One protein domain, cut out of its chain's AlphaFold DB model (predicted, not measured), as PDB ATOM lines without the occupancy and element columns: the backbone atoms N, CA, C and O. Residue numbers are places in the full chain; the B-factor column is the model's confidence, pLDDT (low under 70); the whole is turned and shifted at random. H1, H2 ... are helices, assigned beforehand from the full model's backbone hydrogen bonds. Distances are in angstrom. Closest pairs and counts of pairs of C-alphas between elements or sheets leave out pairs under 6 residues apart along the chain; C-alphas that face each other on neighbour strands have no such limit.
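Overview. This is residues 26 to 201 of the 275 residues of an uncharacterized protein of Zobellia amurskyensis (UniProt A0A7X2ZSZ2). What is the shape? It is a compact all-helix body with H6 in the middle, where H6, H7, H8 and H9 make an up-and-down bundle, each running against the one before. The H1 and H2 hairpin packs on H8 and H3, while H3 and H4 pack on H6. What makes it up? The printed part has 176 residues, with nine named helices, H1 to H9 in order, and no named strand; the radius of gyration of the C-alphas is 15.3 A and the spans are 43 by 36 by 34 A.

Along the chain. Where are the helices? H1 is residues 26 to 40, from C-alpha 26 at (-29.311, -67.001, 13.998); H2 is 45 to 65, 30.6 A long, H3 77 to 90, H4 92 to 104 and H5 109 to 115. H6 is 126 to 137, H7 145 to 159, H8 162 to 177, 25.4 A long, and H9 180 to 198, 26.5 A long, to C-alpha 198 at (-8.609, -43.476, -5.894). Is any kinked? H9 has a kink of 30 degrees near residue 187.

Arrangement. How do H1 and H2 stand? This hairpin has a shallow tilt of 23 degrees, its closest C-alphas, of Asn 34 and Thr 51, 6.0 A apart. What touches H7? Among others H9, closest at the C-alphas of Ala 157 and Thr 196, 4.9 A, and H5, at those of Val 113 and Leu 147, 5.7 A. How are the backbones? In H2 and H3 every O i to N i+4 pair is within hydrogen-bond range; in H5 1 of 3 is, and 1 of 4 O i to N i+3 pairs.

Size, cuts and confidence. Is it unbroken? The printed part has no cut, and the H2 to H3 link is long. Where is confidence low? The pLDDT is under 70 at residues 38 to 43, 105 to 115, 141 to 148 and 174 to 188.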
ATOM      1  N   GLN A  26     -28.191 -66.906  14.941       78.62
ATOM      2  CA  GLN A  26     -29.311 -67.001  13.998       78.62
ATOM      3  C   GLN A  26     -29.472 -65.721  13.166       78.62
ATOM      4  O   GLN A  26     -29.672 -65.792  11.954       78.62
ATOM      5  N   VAL A  27     -29.308 -64.550  13.792       80.94
ATOM      6  CA  VAL A  27     -29.519 -63.245  13.137       80.94
ATOM      7  C   VAL A  27     -28.444 -62.950  12.091       80.94
ATOM      8  O   VAL A  27     -28.741 -62.421  11.018       80.94
ATOM      9  N   LEU A  28     -27.181 -63.274  12.378       84.12
ATOM     10  CA  LEU A  28     -26.068 -62.927  11.496       84.12
ATOM     11  C   LEU A  28     -26.087 -63.707  10.163       84.12
ATOM     12  O   LEU A  28     -25.922 -63.072   9.116       84.12
ATOM     13  N   PRO A  29     -26.338 -65.034  10.137       86.06
ATOM     14  CA  PRO A  29     -26.566 -65.753   8.884       86.06
ATOM     15  C   PRO A  29     -27.753 -65.212   8.080       86.06
ATOM     16  O   PRO A  29     -27.637 -65.057   6.865       86.06
ATOM     17  N   GLU A  30     -28.867 -64.873   8.736       83.69
ATOM     18  CA  GLU A  30     -30.041 -64.313   8.058       83.69
ATOM     19  C   GLU A  30     -29.734 -62.945   7.434       83.69
ATOM     20  O   GLU A  30     -30.088 -62.689   6.282       83.69
ATOM     21  N   LEU A  31     -28.992 -62.093   8.147       83.56
ATOM     22  CA  LEU A  31     -28.545 -60.791   7.656       83.56
ATOM     23  C   LEU A  31     -27.645 -60.922   6.419       83.56
ATOM     24  O   LEU A  31     -27.803 -60.169   5.458       83.56
ATOM     25  N   LYS A  32     -26.738 -61.901   6.406       85.19
ATOM     26  CA  LYS A  32     -25.880 -62.199   5.247       85.19
ATOM     27  C   LYS A  32     -26.687 -62.730   4.068       85.19
ATOM     28  O   LYS A  32     -26.511 -62.253   2.953       85.19
ATOM     29  N   ASN A  33     -27.616 -63.649   4.320       84.12
ATOM     30  CA  ASN A  33     -28.510 -64.155   3.284       84.12
ATOM     31  C   ASN A  33     -29.379 -63.030   2.694       84.12
ATOM     32  O   ASN A  33     -29.565 -62.967   1.485       84.12
ATOM     33  N   ASN A  34     -29.863 -62.101   3.519       79.75
ATOM     34  CA  ASN A  34     -30.604 -60.929   3.062       79.75
ATOM     35  C   ASN A  34     -29.745 -60.036   2.147       79.75
ATOM     36  O   ASN A  34     -30.200 -59.643   1.067       79.75
ATOM     37  N   LEU A  35     -28.490 -59.780   2.540       79.06
ATOM     38  CA  LEU A  35     -27.525 -59.088   1.690       79.06
ATOM     39  C   LEU A  35     -27.370 -59.816   0.356       79.06
ATOM     40  O   LEU A  35     -27.588 -59.193  -0.675       79.06
ATOM     41  N   ASP A  36     -27.103 -61.120   0.360       77.88
ATOM     42  CA  ASP A  36     -26.926 -61.916  -0.859       77.88
ATOM     43  C   ASP A  36     -28.170 -61.906  -1.765       77.88
ATOM     44  O   ASP A  36     -28.067 -61.652  -2.967       77.88
ATOM     45  N   GLN A  37     -29.362 -62.096  -1.194       73.00
ATOM     46  CA  GLN A  37     -30.628 -62.113  -1.932       73.00
ATOM     47  C   GLN A  37     -30.977 -60.767  -2.567       73.00
ATOM     48  O   GLN A  37     -31.651 -60.741  -3.602       73.00
ATOM     49  N   SER A  38     -30.534 -59.651  -1.981       67.00
ATOM     50  CA  SER A  38     -30.812 -58.325  -2.538       67.00
ATOM     51  C   SER A  38     -30.227 -58.127  -3.937       67.00
ATOM     52  O   SER A  38     -30.817 -57.420  -4.755       67.00
ATOM     53  N   TYR A  39     -29.118 -58.805  -4.235       61.25
ATOM     54  CA  TYR A  39     -28.427 -58.720  -5.519       61.25
ATOM     55  C   TYR A  39     -28.906 -59.770  -6.530       61.25
ATOM     56  O   TYR A  39     -28.675 -59.620  -7.721       61.25
ATOM     57  N   SER A  40     -29.632 -60.803  -6.104       65.19
ATOM     58  CA  SER A  40     -30.235 -61.773  -7.033       65.19
ATOM     59  C   SER A  40     -31.594 -61.313  -7.575       65.19
ATOM     60  O   SER A  40     -32.092 -61.863  -8.551       65.19
ATOM     61  N   ASN A  41     -32.201 -60.291  -6.962       65.31
ATOM     62  CA  ASN A  41     -33.586 -59.885  -7.211       65.31
ATOM     63  C   ASN A  41     -33.700 -58.441  -7.723       65.31
ATOM     64  O   ASN A  41     -34.564 -57.675  -7.289       65.31
ATOM     65  N   PHE A  42     -32.834 -58.052  -8.665       63.94
ATOM     66  CA  PHE A  42     -32.819 -56.699  -9.246       63.94
ATOM     67  C   PHE A  42     -34.160 -56.258  -9.863       63.94
ATOM     68  O   PHE A  42     -34.458 -55.065  -9.918       63.94
ATOM     69  N   ASP A  43     -34.990 -57.218 -10.254       65.44
ATOM     70  CA  ASP A  43     -36.231 -56.990 -10.994       65.44
ATOM     71  C   ASP A  43     -37.483 -56.913 -10.125       65.44
ATOM     72  O   ASP A  43     -38.533 -56.454 -10.574       65.44
ATOM     73  N   ASN A  44     -37.389 -57.361  -8.872       74.00
ATOM     74  CA  ASN A  44     -38.534 -57.440  -7.984       74.00
ATOM     75  C   ASN A  44     -38.484 -56.312  -6.952       74.00
ATOM     76  O   ASN A  44     -37.910 -56.440  -5.874       74.00
ATOM     77  N   VAL A  45     -39.122 -55.193  -7.291       71.25
ATOM     78  CA  VAL A  45     -39.181 -53.983  -6.456       71.25
ATOM     79  C   VAL A  45     -39.783 -54.249  -5.076       71.25
ATOM     80  O   VAL A  45     -39.321 -53.695  -4.077       71.25
ATOM     81  N   ALA A  46     -40.821 -55.086  -5.008       72.62
ATOM     82  CA  ALA A  46     -41.467 -55.431  -3.747       72.62
ATOM     83  C   ALA A  46     -40.500 -56.211  -2.848       72.62
ATOM     84  O   ALA A  46     -40.336 -55.862  -1.678       72.62
ATOM     85  N   LEU A  47     -39.801 -57.187  -3.430       73.56
ATOM     86  CA  LEU A  47     -38.801 -57.979  -2.730       73.56
ATOM     87  C   LEU A  47     -37.607 -57.122  -2.304       73.56
ATOM     88  O   LEU A  47     -37.227 -57.182  -1.150       73.56
ATOM     89  N   GLN A  48     -37.098 -56.225  -3.147       72.88
ATOM     90  CA  GLN A  48     -36.047 -55.267  -2.769       72.88
ATOM     91  C   GLN A  48     -36.424 -54.408  -1.560       72.88
ATOM     92  O   GLN A  48     -35.649 -54.266  -0.613       72.88
ATOM     93  N   ASN A  49     -37.639 -53.857  -1.561       76.38
ATOM     94  CA  ASN A  49     -38.135 -53.070  -0.436       76.38
ATOM     95  C   ASN A  49     -38.287 -53.929   0.828       76.38
ATOM     96  O   ASN A  49     -37.986 -53.458   1.925       76.38
ATOM     97  N   GLN A  50     -38.736 -55.178   0.692       81.19
ATOM     98  CA  GLN A  50     -38.835 -56.126   1.800       81.19
ATOM     99  C   GLN A  50     -37.454 -56.497   2.347       81.19
ATOM    100  O   GLN A  50     -37.240 -56.398   3.552       81.19
ATOM    101  N   THR A  51     -36.510 -56.850   1.480       80.19
ATOM    102  CA  THR A  51     -35.124 -57.186   1.814       80.19
ATOM    103  C   THR A  51     -34.454 -56.012   2.521       80.19
ATOM    104  O   THR A  51     -33.931 -56.181   3.617       80.19
ATOM    105  N   SER A  52     -34.599 -54.789   2.001       80.94
ATOM    106  CA  SER A  52     -34.090 -53.578   2.652       80.94
ATOM    107  C   SER A  52     -34.721 -53.297   4.022       80.94
ATOM    108  O   SER A  52     -34.019 -52.801   4.902       80.94
ATOM    109  N   LYS A  53     -36.024 -53.543   4.213       83.38
ATOM    110  CA  LYS A  53     -36.676 -53.391   5.526       83.38
ATOM    111  C   LYS A  53     -36.216 -54.473   6.501       83.38
ATOM    112  O   LYS A  53     -35.947 -54.174   7.658       83.38
ATOM    113  N   SER A  54     -36.100 -55.709   6.024       85.00
ATOM    114  CA  SER A  54     -35.595 -56.841   6.799       85.00
ATOM    115  C   SER A  54     -34.145 -56.603   7.229       85.00
ATOM    116  O   SER A  54     -33.845 -56.808   8.397       85.00
ATOM    117  N   TYR A  55     -33.290 -56.035   6.371       87.31
ATOM    118  CA  TYR A  55     -31.936 -55.612   6.741       87.31
ATOM    119  C   TYR A  55     -31.935 -54.648   7.938       87.31
ATOM    120  O   TYR A  55     -31.235 -54.883   8.919       87.31
ATOM    121  N   ASP A  56     -32.761 -53.594   7.901       87.62
ATOM    122  CA  ASP A  56     -32.864 -52.637   9.013       87.62
ATOM    123  C   ASP A  56     -33.308 -53.317  10.316       87.62
ATOM    124  O   ASP A  56     -32.763 -53.026  11.383       87.62
ATOM    125  N   SER A  57     -34.288 -54.219  10.235       86.56
ATOM    126  CA  SER A  57     -34.788 -54.972  11.388       86.56
ATOM    127  C   SER A  57     -33.741 -55.937  11.949       86.56
ATOM    128  O   SER A  57     -33.566 -55.994  13.162       86.56
ATOM    129  N   LEU A  58     -33.010 -56.647  11.089       87.75
ATOM    130  CA  LEU A  58     -31.988 -57.619  11.481       87.75
ATOM    131  C   LEU A  58     -30.763 -56.942  12.106       87.75
ATOM    132  O   LEU A  58     -30.268 -57.411  13.125       87.75
ATOM    133  N   VAL A  59     -30.313 -55.795  11.581       89.50
ATOM    134  CA  VAL A  59     -29.234 -55.017  12.224       89.50
ATOM    135  C   VAL A  59     -29.674 -54.503  13.600       89.50
ATOM    136  O   VAL A  59     -28.878 -54.505  14.536       89.50
ATOM    137  N   ARG A  60     -30.943 -54.097  13.761       91.06
ATOM    138  CA  ARG A  60     -31.493 -53.702  15.072       91.06
ATOM    139  C   ARG A  60     -31.599 -54.878  16.038       91.06
ATOM    140  O   ARG A  60     -31.272 -54.702  17.206       91.06
ATOM    141  N   ALA A  61     -32.019 -56.052  15.569       87.94
ATOM    142  CA  ALA A  61     -32.025 -57.269  16.377       87.94
ATOM    143  C   ALA A  61     -30.601 -57.619  16.831       87.94
ATOM    144  O   ALA A  61     -30.360 -57.798  18.019       87.94
ATOM    145  N   LEU A  62     -29.630 -57.571  15.915       89.12
ATOM    146  CA  LEU A  62     -28.218 -57.781  16.229       89.12
ATOM    147  C   LEU A  62     -27.699 -56.764  17.260       89.12
ATOM    148  O   LEU A  62     -26.943 -57.116  18.159       89.12
ATOM    149  N   ALA A  63     -28.135 -55.505  17.179       90.94
ATOM    150  CA  ALA A  63     -27.743 -54.455  18.120       90.94
ATOM    151  C   ALA A  63     -28.216 -54.730  19.563       90.94
ATOM    152  O   ALA A  63     -27.551 -54.315  20.518       90.94
ATOM    153  N   ILE A  64     -29.337 -55.438  19.743       88.75
ATOM    154  CA  ILE A  64     -29.821 -55.855  21.069       88.75
ATOM    155  C   ILE A  64     -28.830 -56.847  21.686       88.75
ATOM    156  O   ILE A  64     -28.376 -56.620  22.810       88.75
ATOM    157  N   GLU A  65     -28.407 -57.842  20.907       86.38
ATOM    158  CA  GLU A  65     -27.546 -58.942  21.357       86.38
ATOM    159  C   GLU A  65     -26.089 -58.542  21.604       86.38
ATOM    160  O   GLU A  65     -25.426 -59.097  22.479       86.38
ATOM    161  N   VAL A  66     -25.561 -57.576  20.846       86.69
ATOM    162  CA  VAL A  66     -24.141 -57.224  20.953       86.69
ATOM    163  C   VAL A  66     -23.825 -56.598  22.328       86.69
ATOM    164  O   VAL A  66     -24.452 -55.593  22.705       86.69
ATOM    165  N   PRO A  67     -22.823 -57.119  23.070       85.12
ATOM    166  CA  PRO A  67     -22.429 -56.567  24.361       85.12
ATOM    167  C   PRO A  67     -21.968 -55.108  24.275       85.12
ATOM    168  O   PRO A  67     -21.208 -54.704  23.383       85.12
ATOM    169  N   SER A  68     -22.389 -54.307  25.254       82.31
ATOM    170  CA  SER A  68     -21.904 -52.938  25.430       82.31
ATOM    171  C   SER A  68     -20.395 -52.963  25.700       82.31
ATOM    172  O   SER A  68     -19.959 -53.521  26.700       82.31
ATOM    173  N   GLY A  69     -19.592 -52.381  24.805       79.00
ATOM    174  CA  GLY A  69     -18.128 -52.336  24.938       79.00
ATOM    175  C   GLY A  69     -17.347 -53.436  24.211       79.00
ATOM    176  O   GLY A  69     -16.121 -53.407  24.250       79.00
ATOM    177  N   ALA A  70     -18.009 -54.361  23.504       84.12
ATOM    178  CA  ALA A  70     -17.332 -55.248  22.554       84.12
ATOM    179  C   ALA A  70     -16.487 -54.456  21.531       84.12
ATOM    180  O   ALA A  70     -16.793 -53.313  21.205       84.12
ATOM    181  N   THR A  71     -15.424 -55.055  21.010       86.31
ATOM    182  CA  THR A  71     -14.619 -54.464  19.933       86.31
ATOM    183  C   THR A  71     -14.412 -55.506  18.856       86.31
ATOM    184  O   THR A  71     -13.966 -56.613  19.154       86.31
ATOM    185  N   PHE A  72     -14.705 -55.152  17.609       88.50
ATOM    186  CA  PHE A  72     -14.644 -56.082  16.488       88.50
ATOM    187  C   PHE A  72     -13.514 -55.710  15.535       88.50
ATOM    188  O   PHE A  72     -13.297 -54.538  15.225       88.50
ATOM    189  N   GLN A  73     -12.795 -56.721  15.053       85.06
ATOM    190  CA  GLN A  73     -11.807 -56.554  13.992       85.06
ATOM    191  C   GLN A  73     -12.546 -56.469  12.658       85.06
ATOM    192  O   GLN A  73     -13.062 -57.461  12.163       85.06
ATOM    193  N   GLU A  74     -12.642 -55.277  12.081       89.81
ATOM    194  CA  GLU A  74     -13.540 -54.974  10.957       89.81
ATOM    195  C   GLU A  74     -13.046 -55.462   9.577       89.81
ATOM    196  O   GLU A  74     -13.245 -54.795   8.561       89.81
ATOM    197  N   ASN A  75     -12.370 -56.609   9.544       83.88
ATOM    198  CA  ASN A  75     -11.756 -57.217   8.362       83.88
ATOM    199  C   ASN A  75     -12.589 -58.358   7.748       83.88
ATOM    200  O   ASN A  75     -12.202 -58.906   6.720       83.88
ATOM    201  N   THR A  76     -13.718 -58.713   8.362       88.25
ATOM    202  CA  THR A  76     -14.698 -59.669   7.832       88.25
ATOM    203  C   THR A  76     -16.080 -59.029   7.798       88.25
ATOM    204  O   THR A  76     -16.351 -58.081   8.539       88.25
ATOM    205  N   LEU A  77     -16.981 -59.561   6.965       87.75
ATOM    206  CA  LEU A  77     -18.362 -59.069   6.893       87.75
ATOM    207  C   LEU A  77     -19.073 -59.234   8.235       87.75
ATOM    208  O   LEU A  77     -19.758 -58.328   8.689       87.75
ATOM    209  N   ASP A  78     -18.847 -60.361   8.891       89.19
ATOM    210  CA  ASP A  78     -19.453 -60.711  10.169       89.19
ATOM    211  C   ASP A  78     -19.079 -59.682  11.243       89.19
ATOM    212  O   ASP A  78     -19.946 -59.027  11.823       89.19
ATOM    213  N   ASN A  79     -17.779 -59.432  11.414       91.38
ATOM    214  CA  ASN A  79     -17.284 -58.432  12.356       91.38
ATOM    215  C   ASN A  79     -17.692 -57.009  11.970       91.38
ATOM    216  O   ASN A  79     -17.910 -56.170  12.841       91.38
ATOM    217  N   LYS A  80     -17.806 -56.724  10.670       94.00
ATOM    218  CA  LYS A  80     -18.270 -55.434  10.162       94.00
ATOM    219  C   LYS A  80     -19.728 -55.176  10.548       94.00
ATOM    220  O   LYS A  80     -20.042 -54.100  11.050       94.00
ATOM    221  N   LEU A  81     -20.604 -56.159  10.354       93.38
ATOM    222  CA  LEU A  81     -22.020 -56.066  10.712       93.38
ATOM    223  C   LEU A  81     -22.204 -55.976  12.231       93.38
ATOM    224  O   LEU A  81     -23.019 -55.179  12.693       93.38
ATOM    225  N   LEU A  82     -21.397 -56.705  13.007       93.00
ATOM    226  CA  LEU A  82     -21.365 -56.596  14.469       93.00
ATOM    227  C   LEU A  82     -20.903 -55.208  14.938       93.00
ATOM    228  O   LEU A  82     -21.544 -54.615  15.805       93.00
ATOM    229  N   ALA A  83     -19.851 -54.649  14.329       95.19
ATOM    230  CA  ALA A  83     -19.387 -53.290  14.616       95.19
ATOM    231  C   ALA A  83     -20.468 -52.244  14.309       95.19
ATOM    232  O   ALA A  83     -20.729 -51.366  15.128       95.19
ATOM    233  N   ILE A  84     -21.144 -52.364  13.162       96.00
ATOM    234  CA  ILE A  84     -22.259 -51.488  12.779       96.00
ATOM    235  C   ILE A  84     -23.420 -51.606  13.771       96.00
ATOM    236  O   ILE A  84     -23.939 -50.585  14.216       96.00
ATOM    237  N   ALA A  85     -23.823 -52.824  14.138       94.88
ATOM    238  CA  ALA A  85     -24.922 -53.059  15.070       94.88
ATOM    239  C   ALA A  85     -24.619 -52.479  16.458       94.88
ATOM    240  O   ALA A  85     -25.451 -51.788  17.046       94.88
ATOM    241  N   GLN A  86     -23.396 -52.675  16.953       95.00
ATOM    242  CA  GLN A  86     -22.947 -52.057  18.195       95.00
ATOM    243  C   GLN A  86     -22.962 -50.528  18.119       95.00
ATOM    244  O   GLN A  86     -23.380 -49.851  19.060       95.00
ATOM    245  N   TYR A  87     -22.502 -49.980  16.996       96.12
ATOM    246  CA  TYR A  87     -22.461 -48.543  16.780       96.12
ATOM    247  C   TYR A  87     -23.871 -47.945  16.727       96.12
ATOM    248  O   TYR A  87     -24.134 -46.932  17.371       96.12
ATOM    249  N   LEU A  88     -24.805 -48.626  16.055       95.69
ATOM    250  CA  LEU A  88     -26.225 -48.280  16.017       95.69
ATOM    251  C   LEU A  88     -26.867 -48.319  17.405       95.69
ATOM    252  O   LEU A  88     -27.657 -47.435  17.724       95.69
ATOM    253  N   LYS A  89     -26.519 -49.309  18.237       94.50
ATOM    254  CA  LYS A  89     -26.983 -49.390  19.631       94.50
ATOM    255  C   LYS A  89     -26.592 -48.142  20.424       94.50
ATOM    256  O   LYS A  89     -27.379 -47.656  21.229       94.50
ATOM    257  N   ARG A  90     -25.364 -47.656  20.220       95.12
ATOM    258  CA  ARG A  90     -24.781 -46.557  20.998       95.12
ATOM    259  C   ARG A  90     -25.163 -45.171  20.478       95.12
ATOM    260  O   ARG A  90     -25.301 -44.267  21.292       95.12
ATOM    261  N   PHE A  91     -25.315 -45.017  19.163       96.56
ATOM    262  CA  PHE A  91     -25.534 -43.726  18.502       96.56
ATOM    263  C   PHE A  91     -26.658 -43.786  17.447       96.56
ATOM    264  O   PHE A  91     -26.420 -43.487  16.269       96.56
ATOM    265  N   PRO A  92     -27.884 -44.211  17.806       96.44
ATOM    266  CA  PRO A  92     -28.981 -44.347  16.845       96.44
ATOM    267  C   PRO A  92     -29.347 -43.026  16.148       96.44
ATOM    268  O   PRO A  92     -29.782 -43.027  14.992       96.44
ATOM    269  N   GLU A  93     -29.141 -41.894  16.817       97.12
ATOM    270  CA  GLU A  93     -29.398 -40.551  16.304       97.12
ATOM    271  C   GLU A  93     -28.548 -40.208  15.078       97.12
ATOM    272  O   GLU A  93     -29.075 -39.620  14.135       97.12
ATOM    273  N   ARG A  94     -27.286 -40.656  15.017       97.00
ATOM    274  CA  ARG A  94     -26.386 -40.374  13.882       97.00
ATOM    275  C   ARG A  94     -26.865 -41.041  12.594       97.00
ATOM    276  O   ARG A  94     -26.778 -40.463  11.512       97.00
ATOM    277  N   PHE A  95     -27.432 -42.243  12.695       94.94
ATOM    278  CA  PHE A  95     -28.042 -42.923  11.548       94.94
ATOM    279  C   PHE A  95     -29.258 -42.150  11.048       94.94
ATOM    280  O   PHE A  95     -29.402 -41.912   9.847       94.94
ATOM    281  N   GLN A  96     -30.115 -41.711  11.969       93.19
ATOM    282  CA  GLN A  96     -31.299 -40.945  11.611       93.19
ATOM    283  C   GLN A  96     -30.943 -39.569  11.028       93.19
ATOM    284  O   GLN A  96     -31.588 -39.140  10.074       93.19
ATOM    285  N   GLU A  97     -29.904 -38.913  11.537       94.00
ATOM    286  CA  GLU A  97     -29.376 -37.649  11.020       94.00
ATOM    287  C   GLU A  97     -28.893 -37.780   9.572       94.00
ATOM    288  O   GLU A  97     -29.344 -37.024   8.706       94.00
ATOM    289  N   ILE A  98     -28.047 -38.774   9.272       92.00
ATOM    290  CA  ILE A  98     -27.579 -39.033   7.901       92.00
ATOM    291  C   ILE A  98     -28.755 -39.355   6.978       92.00
ATOM    292  O   ILE A  98     -28.848 -38.815   5.869       92.00
ATOM    293  N   LYS A  99     -29.692 -40.189   7.443       88.56
ATOM    294  CA  LYS A  99     -30.910 -40.516   6.699       88.56
ATOM    295  C   LYS A  99     -31.729 -39.271   6.390       88.56
ATOM    296  O   LYS A  99     -32.118 -39.081   5.246       88.56
ATOM    297  N   ASN A 100     -31.987 -38.424   7.376       87.94
ATOM    298  CA  ASN A 100     -32.798 -37.227   7.191       87.94
ATOM    299  C   ASN A 100     -32.108 -36.217   6.278       87.94
ATOM    300  O   ASN A 100     -32.736 -35.719   5.356       87.94
ATOM    301  N   THR A 101     -30.817 -35.972   6.478       87.94
ATOM    302  CA  THR A 101     -30.077 -34.935   5.748       87.94
ATOM    303  C   THR A 101     -29.858 -35.310   4.286       87.94
ATOM    304  O   THR A 101     -30.109 -34.509   3.390       87.94
ATOM    305  N   TYR A 102     -29.389 -36.534   4.027       83.94
ATOM    306  CA  TYR A 102     -28.877 -36.896   2.703       83.94
ATOM    307  C   TYR A 102     -29.777 -37.850   1.928       83.94
ATOM    308  O   TYR A 102     -29.691 -37.881   0.699       83.94
ATOM    309  N   ILE A 103     -30.610 -38.634   2.625       77.12
ATOM    310  CA  ILE A 103     -31.475 -39.642   2.001       77.12
ATOM    311  C   ILE A 103     -32.898 -39.108   1.847       77.12
ATOM    312  O   ILE A 103     -33.454 -39.218   0.762       77.12
ATOM    313  N   LEU A 104     -33.493 -38.549   2.903       76.69
ATOM    314  CA  LEU A 104     -34.891 -38.110   2.930       76.69
ATOM    315  C   LEU A 104     -35.085 -36.607   2.724       76.69
ATOM    316  O   LEU A 104     -36.185 -36.221   2.351       76.69
ATOM    317  N   GLY A 105     -34.053 -35.784   2.911       64.19
ATOM    318  CA  GLY A 105     -34.112 -34.317   2.845       64.19
ATOM    319  C   GLY A 105     -34.310 -33.730   1.445       64.19
ATOM    320  O   GLY A 105     -33.970 -32.577   1.215       64.19
ATOM    321  N   VAL A 106     -34.815 -34.526   0.501       63.00
ATOM    322  CA  VAL A 106     -35.201 -34.087  -0.840       63.00
ATOM    323  C   VAL A 106     -36.628 -34.560  -1.095       63.00
ATOM    324  O   VAL A 106     -36.885 -35.773  -1.105       63.00
ATOM    325  N   ASP A 107     -37.514 -33.593  -1.332       56.59
ATOM    326  CA  ASP A 107     -38.966 -33.780  -1.437       56.59
ATOM    327  C   ASP A 107     -39.379 -34.694  -2.600       56.59
ATOM    328  O   ASP A 107     -40.267 -35.531  -2.452       56.59
ATOM    329  N   ASP A 108     -38.694 -34.610  -3.745       60.84
ATOM    330  CA  ASP A 108     -38.904 -35.522  -4.870       60.84
ATOM    331  C   ASP A 108     -37.741 -36.515  -4.982       60.84
ATOM    332  O   ASP A 108     -36.594 -36.170  -5.294       60.84
ATOM    333  N   TYR A 109     -38.055 -37.791  -4.756       56.91
ATOM    334  CA  TYR A 109     -37.087 -38.883  -4.805       56.91
ATOM    335  C   TYR A 109     -36.393 -39.025  -6.167       56.91
ATOM    336  O   TYR A 109     -35.277 -39.544  -6.220       56.91
ATOM    337  N   ARG A 110     -37.011 -38.537  -7.251       56.12
ATOM    338  CA  ARG A 110     -36.459 -38.553  -8.613       56.12
ATOM    339  C   ARG A 110     -35.371 -37.498  -8.816       56.12
ATOM    340  O   ARG A 110     -34.518 -37.686  -9.675       56.12
ATOM    341  N   PHE A 111     -35.354 -36.441  -8.000       54.03
ATOM    342  CA  PHE A 111     -34.366 -35.355  -8.054       54.03
ATOM    343  C   PHE A 111     -33.321 -35.425  -6.930       54.03
ATOM    344  O   PHE A 111     -32.549 -34.483  -6.744       54.03
ATOM    345  N   ARG A 112     -33.242 -36.537  -6.183       56.72
ATOM    346  CA  ARG A 112     -32.291 -36.717  -5.062       56.72
ATOM    347  C   ARG A 112     -30.823 -36.500  -5.433       56.72
ATOM    348  O   ARG A 112     -30.043 -36.102  -4.572       56.72
ATOM    349  N   VAL A 113     -30.462 -36.648  -6.706       46.22
ATOM    350  CA  VAL A 113     -29.239 -36.061  -7.274       46.22
ATOM    351  C   VAL A 113     -29.661 -35.132  -8.413       46.22
ATOM    352  O   VAL A 113     -30.390 -35.584  -9.294       46.22
ATOM    353  N   PRO A 114     -29.238 -33.854  -8.412       52.78
ATOM    354  CA  PRO A 114     -28.208 -33.240  -7.561       52.78
ATOM    355  C   PRO A 114     -28.687 -32.682  -6.204       52.78
ATOM    356  O   PRO A 114     -27.880 -32.084  -5.500       52.78
ATOM    357  N   SER A 115     -29.955 -32.858  -5.823       63.06
ATOM    358  CA  SER A 115     -30.562 -32.049  -4.750       63.06
ATOM    359  C   SER A 115     -30.154 -32.416  -3.316       63.06
ATOM    360  O   SER A 115     -30.345 -31.603  -2.417       63.06
ATOM    361  N   SER A 116     -29.583 -33.603  -3.068       72.81
ATOM    362  CA  SER A 116     -29.015 -33.934  -1.751       72.81
ATOM    363  C   SER A 116     -27.816 -33.019  -1.457       72.81
ATOM    364  O   SER A 116     -26.938 -32.900  -2.324       72.81
ATOM    365  N   PRO A 117     -27.724 -32.387  -0.271       83.12
ATOM    366  CA  PRO A 117     -26.650 -31.447   0.039       83.12
ATOM    367  C   PRO A 117     -25.276 -32.121  -0.043       83.12
ATOM    368  O   PRO A 117     -25.147 -33.338   0.110       83.12
ATOM    369  N   GLN A 118     -24.228 -31.335  -0.302       87.00
ATOM    370  CA  GLN A 118     -22.855 -31.842  -0.234       87.00
ATOM    371  C   GLN A 118     -22.542 -32.362   1.172       87.00
ATOM    372  O   GLN A 118     -23.047 -31.830   2.161       87.00
ATOM    373  N   VAL A 119     -21.690 -33.388   1.260       90.19
ATOM    374  CA  VAL A 119     -21.299 -33.945   2.560       90.19
ATOM    375  C   VAL A 119     -20.547 -32.874   3.355       90.19
ATOM    376  O   VAL A 119     -19.529 -32.355   2.895       90.19
ATOM    377  N   SER A 120     -21.047 -32.523   4.539       93.75
ATOM    378  CA  SER A 120     -20.381 -31.581   5.448       93.75
ATOM    379  C   SER A 120     -19.102 -32.190   6.042       93.75
ATOM    380  O   SER A 120     -18.963 -33.411   6.113       93.75
ATOM    381  N   ALA A 121     -18.164 -31.358   6.505       94.88
ATOM    382  CA  ALA A 121     -16.936 -31.849   7.146       94.88
ATOM    383  C   ALA A 121     -17.225 -32.678   8.413       94.88
ATOM    384  O   ALA A 121     -16.594 -33.707   8.625       94.88
ATOM    385  N   ALA A 122     -18.231 -32.282   9.204       96.06
ATOM    386  CA  ALA A 122     -18.659 -33.026  10.391       96.06
ATOM    387  C   ALA A 122     -19.148 -34.441  10.040       96.06
ATOM    388  O   ALA A 122     -18.752 -35.413  10.680       96.06
ATOM    389  N   HIS A 123     -19.943 -34.569   8.973       96.62
ATOM    390  CA  HIS A 123     -20.438 -35.859   8.492       96.62
ATOM    391  C   HIS A 123     -19.378 -36.661   7.722       96.62
ATOM    392  O   HIS A 123     -19.551 -37.858   7.532       96.62
ATOM    393  N   ALA A 124     -18.273 -36.045   7.303       96.19
ATOM    394  CA  ALA A 124     -17.122 -36.707   6.690       96.19
ATOM    395  C   ALA A 124     -16.003 -36.985   7.714       96.19
ATOM    396  O   ALA A 124     -14.826 -36.787   7.423       96.19
ATOM    397  N   SER A 125     -16.373 -37.432   8.916       96.88
ATOM    398  CA  SER A 125     -15.448 -37.766  10.003       96.88
ATOM    399  C   SER A 125     -15.513 -39.253  10.367       96.88
ATOM    400  O   SER A 125     -16.477 -39.947  10.033       96.88
ATOM    401  N   GLU A 126     -14.494 -39.748  11.075       96.50
ATOM    402  CA  GLU A 126     -14.444 -41.143  11.548       96.50
ATOM    403  C   GLU A 126     -15.662 -41.512  12.406       96.50
ATOM    404  O   GLU A 126     -16.194 -42.618  12.325       96.50
ATOM    405  N   ASP A 127     -16.164 -40.528  13.141       97.19
ATOM    406  CA  ASP A 127     -17.376 -40.575  13.945       97.19
ATOM    407  C   ASP A 127     -18.647 -40.911  13.145       97.19
ATOM    408  O   ASP A 127     -19.642 -41.325  13.728       97.19
ATOM    409  N   TYR A 128     -18.648 -40.767  11.821       97.94
ATOM    410  CA  TYR A 128     -19.771 -41.159  10.961       97.94
ATOM    411  C   TYR A 128     -19.434 -42.335  10.041       97.94
ATOM    412  O   TYR A 128     -20.297 -42.788   9.288       97.94
ATOM    413  N   ARG A 129     -18.213 -42.882  10.100       97.44
ATOM    414  CA  ARG A 129     -17.761 -43.929   9.172       97.44
ATOM    415  C   ARG A 129     -18.691 -45.142   9.157       97.44
ATOM    416  O   ARG A 129     -19.172 -45.522   8.092       97.44
ATOM    417  N   LEU A 130     -18.990 -45.724  10.321       97.31
ATOM    418  CA  LEU A 130     -19.862 -46.906  10.414       97.31
ATOM    419  C   LEU A 130     -21.313 -46.608  10.000       97.31
ATOM    420  O   LEU A 130     -22.000 -47.496   9.501       97.31
ATOM    421  N   VAL A 131     -21.761 -45.356  10.136       97.06
ATOM    422  CA  VAL A 131     -23.074 -44.915   9.643       97.06
ATOM    423  C   VAL A 131     -23.108 -44.957   8.115       97.06
ATOM    424  O   VAL A 131     -24.046 -45.491   7.522       97.06
ATOM    425  N   TRP A 132     -22.065 -44.441   7.461       95.81
ATOM    426  CA  TRP A 132     -21.944 -44.501   6.005       95.81
ATOM    427  C   TRP A 132     -21.784 -45.929   5.489       95.81
ATOM    428  O   TRP A 132     -22.429 -46.288   4.507       95.81
ATOM    429  N   GLU A 133     -20.984 -46.760   6.161       95.25
ATOM    430  CA  GLU A 133     -20.802 -48.174   5.805       95.25
ATOM    431  C   GLU A 133     -22.102 -48.980   5.938       95.25
ATOM    432  O   GLU A 133     -22.389 -49.823   5.090       95.25
ATOM    433  N   TYR A 134     -22.938 -48.684   6.933       94.50
ATOM    434  CA  TYR A 134     -24.274 -49.270   7.039       94.50
ATOM    435  C   TYR A 134     -25.146 -48.945   5.823       94.50
ATOM    436  O   TYR A 134     -25.717 -49.847   5.212       94.50
ATOM    437  N   TYR A 135     -25.225 -47.671   5.425       90.69
ATOM    438  CA  TYR A 135     -26.005 -47.289   4.243       90.69
ATOM    439  C   TYR A 135     -25.385 -47.785   2.933       90.69
ATOM    440  O   TYR A 135     -26.111 -47.971   1.956       90.69
ATOM    441  N   LEU A 136     -24.066 -48.002   2.904       89.44
ATOM    442  CA  LEU A 136     -23.360 -48.588   1.768       89.44
ATOM    443  C   LEU A 136     -23.738 -50.059   1.571       89.44
ATOM    444  O   LEU A 136     -23.989 -50.472   0.441       89.44
ATOM    445  N   LEU A 137     -23.752 -50.830   2.663       87.88
ATOM    446  CA  LEU A 137     -24.045 -52.265   2.657       87.88
ATOM    447  C   LEU A 137     -25.538 -52.557   2.511       87.88
ATOM    448  O   LEU A 137     -25.905 -53.642   2.068       87.88
ATOM    449  N   LYS A 138     -26.397 -51.604   2.875       86.00
ATOM    450  CA  LYS A 138     -27.844 -51.764   2.810       86.00
ATOM    451  C   LYS A 138     -28.322 -52.150   1.392       86.00
ATOM    452  O   LYS A 138     -27.983 -51.450   0.433       86.00
ATOM    453  N   PRO A 139     -29.168 -53.194   1.265       78.00
ATOM    454  CA  PRO A 139     -29.814 -53.602   0.019       78.00
ATOM    455  C   PRO A 139     -30.424 -52.461  -0.798       78.00
ATOM    456  O   PRO A 139     -30.996 -51.513  -0.248       78.00
ATOM    457  N   TYR A 140     -30.366 -52.587  -2.126       71.50
ATOM    458  CA  TYR A 140     -30.998 -51.631  -3.030       71.50
ATOM    459  C   TYR A 140     -32.505 -51.561  -2.837       71.50
ATOM    460  O   TYR A 140     -33.183 -52.553  -2.585       71.50
ATOM    461  N   THR A 141     -33.031 -50.365  -3.070       66.69
ATOM    462  CA  THR A 141     -34.458 -50.122  -3.256       66.69
ATOM    463  C   THR A 141     -34.658 -49.357  -4.558       66.69
ATOM    464  O   THR A 141     -33.894 -48.437  -4.875       66.69
ATOM    465  N   ASN A 142     -35.690 -49.699  -5.327       57.59
ATOM    466  CA  ASN A 142     -35.978 -49.020  -6.596       57.59
ATOM    467  C   ASN A 142     -36.377 -47.531  -6.411       57.59
ATOM    468  O   ASN A 142     -36.445 -46.770  -7.367       57.59
ATOM    469  N   GLN A 143     -36.600 -47.075  -5.170       52.88
ATOM    470  CA  GLN A 143     -37.002 -45.703  -4.824       52.88
ATOM    471  C   GLN A 143     -35.813 -44.772  -4.497       52.88
ATOM    472  O   GLN A 143     -35.838 -44.028  -3.517       52.88
ATOM    473  N   GLY A 144     -34.755 -44.794  -5.316       48.62
ATOM    474  CA  GLY A 144     -33.671 -43.801  -5.229       48.62
ATOM    475  C   GLY A 144     -32.364 -44.279  -4.591       48.62
ATOM    476  O   GLY A 144     -31.527 -43.451  -4.230       48.62
ATOM    477  N   SER A 145     -32.136 -45.594  -4.489       52.19
ATOM    478  CA  SER A 145     -30.900 -46.125  -3.891       52.19
ATOM    479  C   SER A 145     -29.610 -45.833  -4.652       52.19
ATOM    480  O   SER A 145     -28.554 -45.661  -4.047       52.19
ATOM    481  N   ASN A 146     -29.689 -45.659  -5.970       53.06
ATOM    482  CA  ASN A 146     -28.538 -45.228  -6.765       53.06
ATOM    483  C   ASN A 146     -28.107 -43.783  -6.462       53.06
ATOM    484  O   ASN A 146     -26.963 -43.424  -6.728       53.06
ATOM    485  N   LEU A 147     -28.990 -42.966  -5.881       56.94
ATOM    486  CA  LEU A 147     -28.804 -41.521  -5.759       56.94
ATOM    487  C   LEU A 147     -28.091 -41.120  -4.453       56.94
ATOM    488  O   LEU A 147     -27.297 -40.184  -4.457       56.94
ATOM    489  N   TYR A 148     -28.254 -41.868  -3.355       66.06
ATOM    490  CA  TYR A 148     -27.470 -41.619  -2.133       66.06
ATOM    491  C   TYR A 148     -26.060 -42.222  -2.180       66.06
ATOM    492  O   TYR A 148     -25.182 -41.802  -1.425       66.06
ATOM    493  N   LYS A 149     -25.800 -43.170  -3.091       76.75
ATOM    494  CA  LYS A 149     -24.477 -43.793  -3.235       76.75
ATOM    495  C   LYS A 149     -23.382 -42.777  -3.490       76.75
ATOM    496  O   LYS A 149     -22.293 -42.945  -2.956       76.75
ATOM    497  N   GLN A 150     -23.663 -41.710  -4.234       80.06
ATOM    498  CA  GLN A 150     -22.686 -40.651  -4.456       80.06
ATOM    499  C   GLN A 150     -22.249 -39.985  -3.142       80.06
ATOM    500  O   GLN A 150     -21.051 -39.811  -2.936       80.06
ATOM    501  N   ARG A 151     -23.185 -39.660  -2.236       87.31
ATOM    502  CA  ARG A 151     -22.868 -39.029  -0.940       87.31
ATOM    503  C   ARG A 151     -22.162 -39.982   0.015       87.31
ATOM    504  O   ARG A 151     -21.192 -39.581   0.643       87.31
ATOM    505  N   ILE A 152     -22.575 -41.248   0.047       90.62
ATOM    506  CA  ILE A 152     -21.869 -42.295   0.803       90.62
ATOM    507  C   ILE A 152     -20.406 -42.385   0.349       90.62
ATOM    508  O   ILE A 152     -19.491 -42.338   1.162       90.62
ATOM    509  N   ASN A 153     -20.186 -42.475  -0.963       88.75
ATOM    510  CA  ASN A 153     -18.856 -42.570  -1.561       88.75
ATOM    511  C   ASN A 153     -18.011 -41.320  -1.302       88.75
ATOM    512  O   ASN A 153     -16.850 -41.423  -0.923       88.75
ATOM    513  N   GLU A 154     -18.604 -40.136  -1.451       89.00
ATOM    514  CA  GLU A 154     -17.959 -38.867  -1.124       89.00
ATOM    515  C   GLU A 154     -17.526 -38.803   0.345       89.00
ATOM    516  O   GLU A 154     -16.397 -38.398   0.621       89.00
ATOM    517  N   ALA A 155     -18.391 -39.217   1.271       93.69
ATOM    518  CA  ALA A 155     -18.081 -39.233   2.693       93.69
ATOM    519  C   ALA A 155     -16.946 -40.212   3.014       93.69
ATOM    520  O   ALA A 155     -15.960 -39.811   3.624       93.69
ATOM    521  N   LEU A 156     -17.038 -41.463   2.551       94.81
ATOM    522  CA  LEU A 156     -16.017 -42.487   2.806       94.81
ATOM    523  C   LEU A 156     -14.663 -42.128   2.181       94.81
ATOM    524  O   LEU A 156     -13.632 -42.308   2.823       94.81
ATOM    525  N   ALA A 157     -14.663 -41.544   0.980       90.69
ATOM    526  CA  ALA A 157     -13.453 -41.032   0.343       90.69
ATOM    527  C   ALA A 157     -12.784 -39.923   1.168       90.69
ATOM    528  O   ALA A 157     -11.562 -39.883   1.260       90.69
ATOM    529  N   ARG A 158     -13.573 -39.011   1.752       91.75
ATOM    530  CA  ARG A 158     -13.061 -37.919   2.595       91.75
ATOM    531  C   ARG A 158     -12.578 -38.413   3.960       91.75
ATOM    532  O   ARG A 158     -11.575 -37.907   4.445       91.75
ATOM    533  N   ILE A 159     -13.268 -39.394   4.547       95.31
ATOM    534  CA  ILE A 159     -12.857 -40.051   5.798       95.31
ATOM    535  C   ILE A 159     -11.528 -40.787   5.597       95.31
ATOM    536  O   ILE A 159     -10.679 -40.768   6.483       95.31
ATOM    537  N   ASN A 160     -11.342 -41.416   4.430       91.25
ATOM    538  CA  ASN A 160     -10.111 -42.095   4.032       91.25
ATOM    539  C   ASN A 160      -9.589 -43.091   5.090       91.25
ATOM    540  O   ASN A 160      -8.411 -43.106   5.447       91.25
ATOM    541  N   ASN A 161     -10.481 -43.939   5.607       92.44
ATOM    542  CA  ASN A 161     -10.112 -44.965   6.575       92.44
ATOM    543  C   ASN A 161     -10.002 -46.346   5.900       92.44
ATOM    544  O   ASN A 161     -11.000 -46.840   5.368       92.44
ATOM    545  N   PRO A 162      -8.842 -47.030   5.969       89.75
ATOM    546  CA  PRO A 162      -8.667 -48.372   5.410       89.75
ATOM    547  C   PRO A 162      -9.692 -49.410   5.891       89.75
ATOM    548  O   PRO A 162      -9.995 -50.355   5.164       89.75
ATOM    549  N   LYS A 163     -10.287 -49.232   7.078       92.38
ATOM    550  CA  LYS A 163     -11.350 -50.112   7.591       92.38
ATOM    551  C   LYS A 163     -12.599 -50.122   6.705       92.38
ATOM    552  O   LYS A 163     -13.349 -51.097   6.744       92.38
ATOM    553  N   SER A 164     -12.823 -49.089   5.894       93.88
ATOM    554  CA  SER A 164     -13.952 -49.017   4.958       93.88
ATOM    555  C   SER A 164     -13.744 -49.822   3.679       93.88
ATOM    556  O   SER A 164     -14.721 -50.104   2.985       93.88
ATOM    557  N   LEU A 165     -12.508 -50.228   3.367       88.81
ATOM    558  CA  LEU A 165     -12.197 -50.924   2.114       88.81
ATOM    559  C   LEU A 165     -12.970 -52.233   1.980       88.81
ATOM    560  O   LEU A 165     -13.520 -52.493   0.917       88.81
ATOM    561  N   PHE A 166     -13.100 -52.998   3.066       87.12
ATOM    562  CA  PHE A 166     -13.870 -54.240   3.051       87.12
ATOM    563  C   PHE A 166     -15.357 -54.000   2.734       87.12
ATOM    564  O   PHE A 166     -15.953 -54.716   1.933       87.12
ATOM    565  N   ALA A 167     -15.969 -52.973   3.338       90.19
ATOM    566  CA  ALA A 167     -17.376 -52.652   3.096       90.19
ATOM    567  C   ALA A 167     -17.605 -52.183   1.649       90.19
ATOM    568  O   ALA A 167     -18.582 -52.592   1.025       90.19
ATOM    569  N   LEU A 168     -16.679 -51.382   1.105       87.94
ATOM    570  CA  LEU A 168     -16.654 -50.998  -0.308       87.94
ATOM    571  C   LEU A 168     -16.549 -52.246  -1.191       87.94
ATOM    572  O   LEU A 168     -17.480 -52.526  -1.941       87.94
ATOM    573  N   GLN A 169     -15.493 -53.048  -1.042       81.94
ATOM    574  CA  GLN A 169     -15.300 -54.304  -1.777       81.94
ATOM    575  C   GLN A 169     -16.565 -55.165  -1.795       81.94
ATOM    576  O   GLN A 169     -17.030 -55.559  -2.863       81.94
ATOM    577  N   HIS A 170     -17.163 -55.406  -0.626       83.12
ATOM    578  CA  HIS A 170     -18.349 -56.243  -0.508       83.12
ATOM    579  C   HIS A 170     -19.565 -55.649  -1.229       83.12
ATOM    580  O   HIS A 170     -20.211 -56.338  -2.020       83.12
ATOM    581  N   ALA A 171     -19.857 -54.365  -0.996       81.44
ATOM    582  CA  ALA A 171     -20.989 -53.682  -1.615       81.44
ATOM    583  C   ALA A 171     -20.896 -53.655  -3.146       81.44
ATOM    584  O   ALA A 171     -21.929 -53.586  -3.807       81.44
ATOM    585  N   TYR A 172     -19.683 -53.711  -3.708       77.00
ATOM    586  CA  TYR A 172     -19.453 -53.663  -5.151       77.00
ATOM    587  C   TYR A 172     -19.277 -55.028  -5.811       77.00
ATOM    588  O   TYR A 172     -19.835 -55.221  -6.891       77.00
ATOM    589  N   ALA A 173     -18.611 -55.997  -5.178       72.94
ATOM    590  CA  ALA A 173     -18.492 -57.363  -5.702       72.94
ATOM    591  C   ALA A 173     -19.869 -57.974  -6.005       72.94
ATOM    592  O   ALA A 173     -20.065 -58.674  -6.996       72.94
ATOM    593  N   LYS A 174     -20.863 -57.636  -5.182       66.75
ATOM    594  CA  LYS A 174     -22.238 -58.104  -5.345       66.75
ATOM    595  C   LYS A 174     -23.016 -57.388  -6.460       66.75
ATOM    596  O   LYS A 174     -24.059 -57.872  -6.884       66.75
ATOM    597  N   THR A 175     -22.506 -56.278  -6.999       63.50
ATOM    598  CA  THR A 175     -23.123 -55.571  -8.141       63.50
ATOM    599  C   THR A 175     -22.800 -56.211  -9.485       63.50
ATOM    600  O   THR A 175     -23.593 -56.096 -10.413       63.50
ATOM    601  N   SER A 176     -21.697 -56.957  -9.586       60.22
ATOM    602  CA  SER A 176     -21.262 -57.601 -10.832       60.22
ATOM    603  C   SER A 176     -22.188 -58.729 -11.319       60.22
ATOM    604  O   SER A 176     -22.050 -59.166 -12.455       60.22
ATOM    605  N   GLY A 177     -23.145 -59.184 -10.500       60.53
ATOM    606  CA  GLY A 177     -24.130 -60.216 -10.860       60.53
ATOM    607  C   GLY A 177     -25.473 -59.695 -11.389       60.53
ATOM    608  O   GLY A 177     -26.386 -60.493 -11.589       60.53
ATOM    609  N   ALA A 178     -25.646 -58.379 -11.571       64.12
ATOM    610  CA  ALA A 178     -26.943 -57.833 -11.968       64.12
ATOM    611  C   ALA A 178     -27.291 -58.119 -13.447       64.12
ATOM    612  O   ALA A 178     -26.394 -58.178 -14.291       64.12
ATOM    613  N   PRO A 179     -28.589 -58.225 -13.800       64.06
ATOM    614  CA  PRO A 179     -29.021 -58.440 -15.179       64.06
ATOM    615  C   PRO A 179     -28.505 -57.369 -16.154       64.06
ATOM    616  O   PRO A 179     -28.454 -56.183 -15.826       64.06
ATOM    617  N   SER A 180     -28.236 -57.778 -17.397       60.56
ATOM    618  CA  SER A 180     -27.702 -56.944 -18.492       60.56
ATOM    619  C   SER A 180     -28.440 -55.620 -18.721       60.56
ATOM    620  O   SER A 180     -27.827 -54.604 -19.043       60.56
ATOM    621  N   ARG A 181     -29.758 -55.591 -18.498       60.31
ATOM    622  CA  ARG A 181     -30.585 -54.377 -18.612       60.31
ATOM    623  C   ARG A 181     -30.223 -53.263 -17.619       60.31
ATOM    624  O   ARG A 181     -30.637 -52.127 -17.818       60.31
ATOM    625  N   TYR A 182     -29.436 -53.560 -16.584       63.97
ATOM    626  CA  TYR A 182     -28.941 -52.582 -15.609       63.97
ATOM    627  C   TYR A 182     -27.506 -52.123 -15.875       63.97
ATOM    628  O   TYR A 182     -26.925 -51.446 -15.026       63.97
ATOM    629  N   ILE A 183     -26.925 -52.434 -17.037       64.44
ATOM    630  CA  ILE A 183     -25.510 -52.165 -17.318       64.44
ATOM    631  C   ILE A 183     -25.093 -50.705 -17.087       64.44
ATOM    632  O   ILE A 183     -24.053 -50.462 -16.482       64.44
ATOM    633  N   GLY A 184     -25.926 -49.724 -17.453       61.31
ATOM    634  CA  GLY A 184     -25.636 -48.308 -17.196       61.31
ATOM    635  C   GLY A 184     -25.525 -47.978 -15.701       61.31
ATOM    636  O   GLY A 184     -24.614 -47.267 -15.280       61.31
ATOM    637  N   THR A 185     -26.402 -48.559 -14.878       66.56
ATOM    638  CA  THR A 185     -26.354 -48.441 -13.414       66.56
ATOM    639  C   THR A 185     -25.095 -49.095 -12.847       66.56
ATOM    640  O   THR A 185     -24.448 -48.517 -11.975       66.56
ATOM    641  N   LEU A 186     -24.715 -50.269 -13.358       68.50
ATOM    642  CA  LEU A 186     -23.504 -50.973 -12.932       68.50
ATOM    643  C   LEU A 186     -22.240 -50.178 -13.250       68.50
ATOM    644  O   LEU A 186     -21.391 -49.998 -12.379       68.50
ATOM    645  N   VAL A 187     -22.138 -49.643 -14.468       66.62
ATOM    646  CA  VAL A 187     -21.016 -48.792 -14.885       66.62
ATOM    647  C   VAL A 187     -20.923 -47.549 -13.999       66.62
ATOM    648  O   VAL A 187     -19.837 -47.221 -13.513       66.62
ATOM    649  N   ALA A 188     -22.048 -46.887 -13.712       69.06
ATOM    650  CA  ALA A 188     -22.072 -45.726 -12.824       69.06
ATOM    651  C   ALA A 188     -21.596 -46.073 -11.401       69.06
ATOM    652  O   ALA A 188     -20.806 -45.336 -10.811       69.06
ATOM    653  N   GLN A 189     -22.018 -47.213 -10.852       72.06
ATOM    654  CA  GLN A 189     -21.605 -47.661  -9.520       72.06
ATOM    655  C   GLN A 189     -20.124 -48.039  -9.452       72.06
ATOM    656  O   GLN A 189     -19.445 -47.631  -8.508       72.06
ATOM    657  N   LYS A 190     -19.615 -48.761 -10.454       73.38
ATOM    658  CA  LYS A 190     -18.189 -49.099 -10.572       73.38
ATOM    659  C   LYS A 190     -17.335 -47.842 -10.697       73.38
ATOM    660  O   LYS A 190     -16.332 -47.714 -10.004       73.38
ATOM    661  N   THR A 191     -17.782 -46.874 -11.496       73.25
ATOM    662  CA  THR A 191     -17.127 -45.563 -11.620       73.25
ATOM    663  C   THR A 191     -17.084 -44.834 -10.276       73.25
ATOM    664  O   THR A 191     -16.036 -44.331  -9.878       73.25
ATOM    665  N   LEU A 192     -18.200 -44.799  -9.539       77.00
ATOM    666  CA  LEU A 192     -18.248 -44.186  -8.209       77.00
ATOM    667  C   LEU A 192     -17.290 -44.863  -7.226       77.00
ATOM    668  O   LEU A 192     -16.578 -44.164  -6.515       77.00
ATOM    669  N   MET A 193     -17.236 -46.196  -7.213       80.25
ATOM    670  CA  MET A 193     -16.302 -46.930  -6.359       80.25
ATOM    671  C   MET A 193     -14.854 -46.600  -6.690       80.25
ATOM    672  O   MET A 193     -14.078 -46.294  -5.791       80.25
ATOM    673  N   ILE A 194     -14.484 -46.691  -7.966       77.75
ATOM    674  CA  ILE A 194     -13.127 -46.405  -8.425       77.75
ATOM    675  C   ILE A 194     -12.721 -44.998  -7.978       77.75
ATOM    676  O   ILE A 194     -11.650 -44.820  -7.409       77.75
ATOM    677  N   ASN A 195     -13.612 -44.015  -8.137       77.00
ATOM    678  CA  ASN A 195     -13.365 -42.643  -7.696       77.00
ATOM    679  C   ASN A 195     -13.184 -42.527  -6.175       77.00
ATOM    680  O   ASN A 195     -12.391 -41.707  -5.712       77.00
ATOM    681  N   THR A 196     -13.907 -43.328  -5.396       84.88
ATOM    682  CA  THR A 196     -13.742 -43.402  -3.939       84.88
ATOM    683  C   THR A 196     -12.398 -44.009  -3.567       84.88
ATOM    684  O   THR A 196     -11.649 -43.402  -2.810       84.88
ATOM    685  N   LEU A 197     -12.056 -45.166  -4.138       84.31
ATOM    686  CA  LEU A 197     -10.810 -45.884  -3.856       84.31
ATOM    687  C   LEU A 197      -9.572 -45.098  -4.301       84.31
ATOM    688  O   LEU A 197      -8.567 -45.094  -3.596       84.31
ATOM    689  N   ALA A 198      -9.661 -44.369  -5.415       79.12
ATOM    690  CA  ALA A 198      -8.609 -43.476  -5.894       79.12
ATOM    691  C   ALA A 198      -8.277 -42.352  -4.898       79.12
ATOM    692  O   ALA A 198      -7.149 -41.874  -4.854       79.12
ATOM    693  N   ARG A 199      -9.251 -41.935  -4.081       82.56
ATOM    694  CA  ARG A 199      -9.066 -40.934  -3.017       82.56
ATOM    695  C   ARG A 199      -8.603 -41.542  -1.696       82.56
ATOM    696  O   ARG A 199      -8.334 -40.800  -0.758       82.56
ATOM    697  N   MET A 200      -8.490 -42.867  -1.639       83.38
ATOM    698  CA  MET A 200      -8.018 -43.614  -0.483       83.38
ATOM    699  C   MET A 200      -6.693 -44.309  -0.811       83.38
ATOM    700  O   MET A 200      -6.683 -45.531  -0.974       83.38
ATOM    701  N   PRO A 201      -5.573 -43.574  -0.974       77.81
ATOM    702  CA  PRO A 201      -4.338 -44.137  -1.506       77.81
ATOM    703  C   PRO A 201      -3.751 -45.193  -0.560       77.81
ATOM    704  O   PRO A 201      -3.141 -44.887   0.462       77.81
TER     705      PRO A 201